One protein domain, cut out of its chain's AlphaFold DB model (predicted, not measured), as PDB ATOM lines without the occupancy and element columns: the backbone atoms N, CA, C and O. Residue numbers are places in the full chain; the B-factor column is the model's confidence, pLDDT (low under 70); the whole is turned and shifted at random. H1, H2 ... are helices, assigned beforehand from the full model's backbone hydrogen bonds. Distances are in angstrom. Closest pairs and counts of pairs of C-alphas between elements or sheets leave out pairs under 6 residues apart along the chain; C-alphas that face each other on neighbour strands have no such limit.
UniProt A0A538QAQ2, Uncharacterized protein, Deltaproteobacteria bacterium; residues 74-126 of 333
ATOM      1  N   ASN A  74     -15.977  41.461 -81.021       60.91
ATOM      2  CA  ASN A  74     -14.649  41.315 -81.646       60.91
ATOM      3  C   ASN A  74     -14.726  40.798 -83.098       60.91
ATOM      4  O   ASN A  74     -13.847  41.081 -83.910       60.91
ATOM      5  N   HIS A  75     -15.784  40.068 -83.462       59.94
ATOM      6  CA  HIS A  75     -15.915  39.462 -84.795       59.94
ATOM      7  C   HIS A  75     -16.255  40.472 -85.901       59.94
ATOM      8  O   HIS A  75     -15.745  40.331 -87.018       59.94
ATOM      9  N   GLY A  76     -17.079  41.484 -85.604       63.41
ATOM     10  CA  GLY A  76     -17.383  42.588 -86.526       63.41
ATOM     11  C   GLY A  76     -16.164  43.485 -86.744       63.41
ATOM     12  O   GLY A  76     -15.718  43.666 -87.873       63.41
ATOM     13  N   LYS A  77     -15.515  43.912 -85.653       73.81
ATOM     14  CA  LYS A  77     -14.285  44.722 -85.702       73.81
ATOM     15  C   LYS A  77     -13.147  44.033 -86.464       73.81
ATOM     16  O   LYS A  77     -12.400  44.688 -87.181       73.81
ATOM     17  N   ARG A  78     -13.003  42.709 -86.338       77.31
ATOM     18  CA  ARG A  78     -12.013  41.931 -87.108       77.31
ATOM     19  C   ARG A  78     -12.343  41.860 -88.601       77.31
ATOM     20  O   ARG A  78     -11.416  41.926 -89.401       77.31
ATOM     21  N   ALA A  79     -13.621  41.733 -88.970       80.38
ATOM     22  CA  ALA A  79     -14.041  41.770 -90.372       80.38
ATOM     23  C   ALA A  79     -13.756  43.148 -90.984       80.38
ATOM     24  O   ALA A  79     -13.097  43.221 -92.016       80.38
ATOM     25  N   GLU A  80     -14.131  44.223 -90.288       89.06
ATOM     26  CA  GLU A  80     -13.921  45.587 -90.782       89.06
ATOM     27  C   GLU A  80     -12.436  45.929 -90.950       89.06
ATOM     28  O   GLU A  80     -12.049  46.532 -91.943       89.06
ATOM     29  N   ARG A  81     -11.556  45.458 -90.052       91.75
ATOM     30  CA  ARG A  81     -10.099  45.616 -90.236       91.75
ATOM     31  C   ARG A  81      -9.591  44.975 -91.528       91.75
ATOM     32  O   ARG A  81      -8.674  45.515 -92.142       91.75
ATOM     33  N   ILE A  82     -10.153  43.831 -91.924       92.25
ATOM     34  CA  ILE A  82      -9.790  43.160 -93.178       92.25
ATOM     35  C   ILE A  82     -10.317  43.975 -94.363       92.25
ATOM     36  O   ILE A  82      -9.544  44.253 -95.273       92.25
ATOM     37  N   LEU A  83     -11.573  44.429 -94.334       94.50
ATOM     38  CA  LEU A  83     -12.138  45.252 -95.411       94.50
ATOM     39  C   LEU A  83     -11.374  46.576 -95.578       94.50
ATOM     40  O   LEU A  83     -10.964  46.912 -96.684       94.50
ATOM     41  N   ALA A  84     -11.074  47.279 -94.484       93.31
ATOM     42  CA  ALA A  84     -10.279  48.508 -94.497       93.31
ATOM     43  C   ALA A  84      -8.838  48.284 -94.992       93.31
ATOM     44  O   ALA A  84      -8.259  49.138 -95.661       93.31
ATOM     45  N   MET A  85      -8.233  47.133 -94.685       95.31
ATOM     46  CA  MET A  85      -6.948  46.740 -95.268       95.31
ATOM     47  C   MET A  85      -7.059  46.544 -96.788       95.31
ATOM     48  O   MET A  85      -6.204  47.059 -97.500       95.31
ATOM     49  N   LEU A  86      -8.096  45.858 -97.285       95.62
ATOM     50  CA  LEU A  86      -8.306  45.648 -98.725       95.62
ATOM     51  C   LEU A  86      -8.545  46.969 -99.470       95.62
ATOM     52  O   LEU A  86      -7.942  47.193-100.515       95.62
ATOM     53  N   ARG A  87      -9.351  47.876 -98.904       95.81
ATOM     54  CA  ARG A  87      -9.582  49.218 -99.471       95.81
ATOM     55  C   ARG A  87      -8.285  50.024 -99.577       95.81
ATOM     56  O   ARG A  87      -8.022  50.615-100.616       95.81
ATOM     57  N   ARG A  88      -7.433  49.999 -98.543       94.06
ATOM     58  CA  ARG A  88      -6.114  50.664 -98.583       94.06
ATOM     59  C   ARG A  88      -5.173  50.040 -99.607       94.06
ATOM     60  O   ARG A  88      -4.472  50.759-100.303       94.06
ATOM     61  N   ALA A  89      -5.171  48.714 -99.712       93.12
ATOM     62  CA  ALA A  89      -4.367  48.010-100.703       93.12
ATOM     63  C   ALA A  89      -4.765  48.377-102.146       93.12
ATOM     64  O   ALA A  89      -3.896  48.456-103.013       93.12
ATOM     65  N   ALA A  90      -6.046  48.672-102.395       91.62
ATOM     66  CA  ALA A  90      -6.547  49.019-103.728       91.62
ATOM     67  C   ALA A  90      -5.958  50.335-104.252       91.62
ATOM     68  O   ALA A  90      -5.730  50.465-105.452       91.62
ATOM     69  N   ALA A  91      -5.611  51.264-103.355       89.19
ATOM     70  CA  ALA A  91      -4.957  52.522-103.716       89.19
ATOM     71  C   ALA A  91      -3.565  52.328-104.348       89.19
ATOM     72  O   ALA A  91      -3.055  53.236-104.992       89.19
ATOM     73  N   SER A  92      -2.946  51.151-104.190       86.88
ATOM     74  CA  SER A  92      -1.655  50.849-104.821       86.88
ATOM     75  C   SER A  92      -1.746  50.563-106.325       86.88
ATOM     76  O   SER A  92      -0.707  50.494-106.978       86.88
ATOM     77  N   GLY A  93      -2.950  50.326-106.866       86.94
ATOM     78  CA  GLY A  93      -3.160  49.938-108.266       86.94
ATOM     79  C   GLY A  93      -2.616  48.552-108.644       86.94
ATOM     80  O   GLY A  93      -2.667  48.165-109.808       86.94
ATOM     81  N   ARG A  94      -2.077  47.791-107.683       89.88
ATOM     82  CA  ARG A  94      -1.524  46.450-107.917       89.88
ATOM     83  C   ARG A  94      -2.632  45.406-107.969       89.88
ATOM     84  O   ARG A  94      -3.627  45.515-107.257       89.88
ATOM     85  N   ALA A  95      -2.404  44.356-108.754       90.81
ATOM     86  CA  ALA A  95      -3.292  43.206-108.895       90.81
ATOM     87  C   ALA A  95      -2.618  41.911-108.403       90.81
ATOM     88  O   ALA A  95      -1.393  41.806-108.344       90.81
ATOM     89  N   GLY A  96      -3.420  40.906-108.048       88.50
ATOM     90  CA  GLY A  96      -2.948  39.553-107.738       88.50
ATOM     91  C   GLY A  96      -2.385  39.341-106.324       88.50
ATOM     92  O   GLY A  96      -2.506  40.181-105.434       88.50
ATOM     93  N   LEU A  97      -1.799  38.161-106.100       89.81
ATOM     94  CA  LEU A  97      -1.266  37.712-104.807       89.81
ATOM     95  C   LEU A  97       0.263  37.724-104.792       89.81
ATOM     96  O   LEU A  97       0.895  37.322-105.763       89.81
ATOM     97  N   GLY A  98       0.855  38.080-103.652       86.25
ATOM     98  CA  GLY A  98       2.292  37.927-103.412       86.25
ATOM     99  C   GLY A  98       2.922  39.160-102.777       86.25
ATOM    100  O   GLY A  98       2.225  40.104-102.421       86.25
ATOM    101  N   ALA A  99       4.248  39.149-102.624       83.69
ATOM    102  CA  ALA A  99       4.986  40.280-102.050       83.69
ATOM    103  C   ALA A  99       4.793  41.580-102.855       83.69
ATOM    104  O   ALA A  99       4.721  42.656-102.270       83.69
ATOM    105  N   ASN A 100       4.619  41.453-104.176       87.31
ATOM    106  CA  ASN A 100       4.401  42.564-105.105       87.31
ATOM    107  C   ASN A 100       2.947  42.659-105.612       87.31
ATOM    108  O   ASN A 100       2.682  43.379-106.570       87.31
ATOM    109  N   GLY A 101       2.015  41.905-105.017       90.25
ATOM    110  CA  GLY A 101       0.615  41.863-105.448       90.25
ATOM    111  C   GLY A 101      -0.270  42.914-104.776       90.25
ATOM    112  O   GLY A 101       0.188  43.690-103.937       90.25
ATOM    113  N   PHE A 102      -1.564  42.884-105.110       93.75
ATOM    114  CA  PHE A 102      -2.622  43.618-104.402       93.75
ATOM    115  C   PHE A 102      -2.576  43.329-102.897       93.75
ATOM    116  O   PHE A 102      -2.606  44.240-102.077       93.75
ATOM    117  N   ILE A 103      -2.462  42.052-102.526       94.88
ATOM    118  CA  ILE A 103      -2.281  41.622-101.139       94.88
ATOM    119  C   ILE A 103      -1.281  40.473-101.034       94.88
ATOM    120  O   ILE A 103      -1.105  39.667-101.952       94.88
ATOM    121  N   THR A 104      -0.667  40.344 -99.864       95.25
ATOM    122  CA  THR A 104       0.243  39.241 -99.552       95.25
ATOM    123  C   THR A 104      -0.510  37.941 -99.261       95.25
ATOM    124  O   THR A 104      -1.702  37.930 -98.934       95.25
ATOM    125  N   ASN A 105       0.206  36.815 -99.288       91.56
ATOM    126  CA  ASN A 105      -0.364  35.504 -98.960       91.56
ATOM    127  C   ASN A 105      -0.951  35.440 -97.537       91.56
ATOM    128  O   ASN A 105      -2.014  34.855 -97.331       91.56
ATOM    129  N   SER A 106      -0.320  36.096 -96.557       91.88
ATOM    130  CA  SER A 106      -0.816  36.128 -95.173       91.88
ATOM    131  C   SER A 106      -2.060  37.013 -95.005       91.88
ATOM    132  O   SER A 106      -2.914  36.756 -94.155       91.88
ATOM    133  N   GLN A 107      -2.197  38.069 -95.809       93.94
ATOM    134  CA  GLN A 107      -3.416  38.882 -95.873       93.94
ATOM    135  C   GLN A 107      -4.558  38.105 -96.540       93.94
ATOM    136  O   GLN A 107      -5.680  38.102 -96.032       93.94
ATOM    137  N   ALA A 108      -4.257  37.380 -97.618       92.12
ATOM    138  CA  ALA A 108      -5.211  36.523 -98.310       92.12
ATOM    139  C   ALA A 108      -5.733  35.377 -97.429       92.12
ATOM    140  O   ALA A 108      -6.925  35.080 -97.457       92.12
ATOM    141  N   GLU A 109      -4.873  34.757 -96.617       88.44
ATOM    142  CA  GLU A 109      -5.271  33.725 -95.651       88.44
ATOM    143  C   GLU A 109      -6.274  34.273 -94.625       88.44
ATOM    144  O   GLU A 109      -7.344  33.699 -94.431       88.44
ATOM    145  N   ARG A 110      -5.998  35.447 -94.046       91.88
ATOM    146  CA  ARG A 110      -6.923  36.113 -93.110       91.88
ATOM    147  C   ARG A 110      -8.271  36.434 -93.756       91.88
ATOM    148  O   ARG A 110      -9.314  36.239 -93.133       91.88
ATOM    149  N   ALA A 111      -8.259  36.894 -95.008       89.44
ATOM    150  CA  ALA A 111      -9.479  37.126 -95.773       89.44
ATOM    151  C   ALA A 111     -10.266  35.821 -95.995       89.44
ATOM    152  O   ALA A 111     -11.474  35.796 -95.760       89.44
ATOM    153  N   ARG A 112      -9.594  34.718 -96.359       88.81
ATOM    154  CA  ARG A 112     -10.225  33.395 -96.529       88.81
ATOM    155  C   ARG A 112     -10.840  32.871 -95.237       88.81
ATOM    156  O   ARG A 112     -11.994  32.460 -95.255       88.81
ATOM    157  N   GLN A 113     -10.131  32.953 -94.116       83.38
ATOM    158  CA  GLN A 113     -10.647  32.503 -92.817       83.38
ATOM    159  C   GLN A 113     -11.933  33.229 -92.405       83.38
ATOM    160  O   GLN A 113     -12.763  32.658 -91.699       83.38
ATOM    161  N   ARG A 114     -12.112  34.487 -92.832       84.62
ATOM    162  CA  ARG A 114     -13.263  35.298 -92.427       84.62
ATOM    163  C   ARG A 114     -14.417  35.304 -93.428       84.62
ATOM    164  O   ARG A 114     -15.564  35.291 -92.992       84.62
ATOM    165  N   PHE A 115     -14.114  35.347 -94.723       81.62
ATOM    166  CA  PHE A 115     -15.086  35.529 -95.809       81.62
ATOM    167  C   PHE A 115     -15.182  34.305 -96.738       81.62
ATOM    168  O   PHE A 115     -15.867  34.342 -97.757       81.62
ATOM    169  N   GLY A 116     -14.464  33.219 -96.435       81.75
ATOM    170  CA  GLY A 116     -14.395  31.989 -97.230       81.75
ATOM    171  C   GLY A 116     -13.460  32.102 -98.436       81.75
ATOM    172  O   GLY A 116     -12.596  31.252 -98.648       81.75
ATOM    173  N   THR A 117     -13.574  33.179 -99.216       86.62
ATOM    174  CA  THR A 117     -12.697  33.443-100.366       86.62
ATOM    175  C   THR A 117     -12.165  34.871-100.351       86.62
ATOM    176  O   THR A 117     -12.812  35.782 -99.838       86.62
ATOM    177  N   VAL A 118     -10.992  35.082-100.958       89.75
ATOM    178  CA  VAL A 118     -10.436  36.433-101.140       89.75
ATOM    179  C   VAL A 118     -11.383  37.294-101.980       89.75
ATOM    180  O   VAL A 118     -11.675  38.417-101.592       89.75
ATOM    181  N   ARG A 119     -11.948  36.737-103.063       89.62
ATOM    182  CA  ARG A 119     -12.954  37.414-103.900       89.62
ATOM    183  C   ARG A 119     -14.146  37.905-103.076       89.62
ATOM    184  O   ARG A 119     -14.527  39.057-103.207       89.62
ATOM    185  N   ALA A 120     -14.709  37.061-102.211       81.25
ATOM    186  CA  ALA A 120     -15.829  37.456-101.356       81.25
ATOM    187  C   ALA A 120     -15.459  38.611-100.412       81.25
ATOM    188  O   ALA A 120     -16.264  39.514-100.219       81.25
ATOM    189  N   ALA A 121     -14.236  38.621 -99.871       91.00
ATOM    190  CA  ALA A 121     -13.753  39.729 -99.049       91.00
ATOM    191  C   ALA A 121     -13.580  41.032 -99.854       91.00
ATOM    192  O   ALA A 121     -13.908  42.101 -99.351       91.00
ATOM    193  N   ILE A 122     -13.091  40.949-101.097       91.38
ATOM    194  CA  ILE A 122     -12.932  42.102-102.001       91.38
ATOM    195  C   ILE A 122     -14.302  42.685-102.377       91.38
ATOM    196  O   ILE A 122     -14.511  43.890-102.250       91.38
ATOM    197  N   LEU A 123     -15.261  41.828-102.737       82.25
ATOM    198  CA  LEU A 123     -16.635  42.246-103.025       82.25
ATOM    199  C   LEU A 123     -17.304  42.868-101.790       82.25
ATOM    200  O   LEU A 123     -17.910  43.928-101.891       82.25
ATOM    201  N   ALA A 124     -17.130  42.270-100.607       83.12
ATOM    202  CA  ALA A 124     -17.625  42.837 -99.349       83.12
ATOM    203  C   ALA A 124     -16.960  44.179 -98.991       83.12
ATOM    204  O   ALA A 124     -17.531  44.976 -98.249       83.12
ATOM    205  N   ALA A 125     -15.760  44.448 -99.514       90.06
ATOM    206  CA  ALA A 125     -15.083  45.730 -99.360       90.06
ATOM    207  C   ALA A 125     -15.603  46.803-100.336       90.06
ATOM    208  O   ALA A 125     -15.233  47.967-100.166       90.06
ATOM    209  N   GLY A 126     -16.467  46.435-101.293       88.12
ATOM    210  CA  GLY A 126     -17.003  47.317-102.334       88.12
ATOM    211  C   GLY A 126     -16.047  47.528-103.510       88.12
ATOM    212  O   GLY A 126     -16.097  48.571-104.149       88.12
TER     213      GLY A 126
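What this domain is: This is residues 74 to 126 of the 333 residues of an uncharacterized protein of Deltaproteobacteria bacterium (UniProt A0A538QAQ2). A long helix, H1, makes most of the length, and two shorter helices, H2 and H3, form a corner on one side of it. A long loop, residues 91 to 104, folds back from the last residues of H1 to H2. The printed part has 53 residues with three named helices in the order H1, H2, H3 and no named strand, in the class all helix. It is compact, with a radius of gyration of the C-alphas of 10.2 A, and spans 30 by 18 by 16 A.

How they stand to each other: H1, residues 74 to 90, only just touches H2, residues 105 to 115, with residues 79 to 82 alone and 3 pairs of C-alphas within 8 A; the closest C-alphas, of Ile 82 and Ala 111, are 6.6 A apart. They run opposite ways at a steep tilt of 48 degrees. H1 touches H3, residues 118 to 124, with residues 82 to 86 alone, about perpendicular at 81 degrees; the closest C-alphas, of Leu 86 and Ile 122, are 6.7 A apart. H2 and H3 touch only at the corner, where the closest C-alphas, of Phe 115 and Ala 121, are 5.5 A apart. In H1, H2 and H3 every O i to N i+4 pair is within hydrogen-bond range.

Where its parts are: H1 measures 24.8 A from C-alpha 74 at (-14.649, 41.315, -81.646) to C-alpha 90; H2 measures 15.1 A and H3 9.8 A, ending at C-alpha 124 at (-17.625, 42.837, -99.349).

The domain as a whole: The two C-alphas farthest apart, of Asn 74 and Gly 93, are 30.2 A apart. The printed part has no cut; the link from H1 to H2 is long and that from H2 to H3 tight. Residues 74 to 76 have pLDDT under 70.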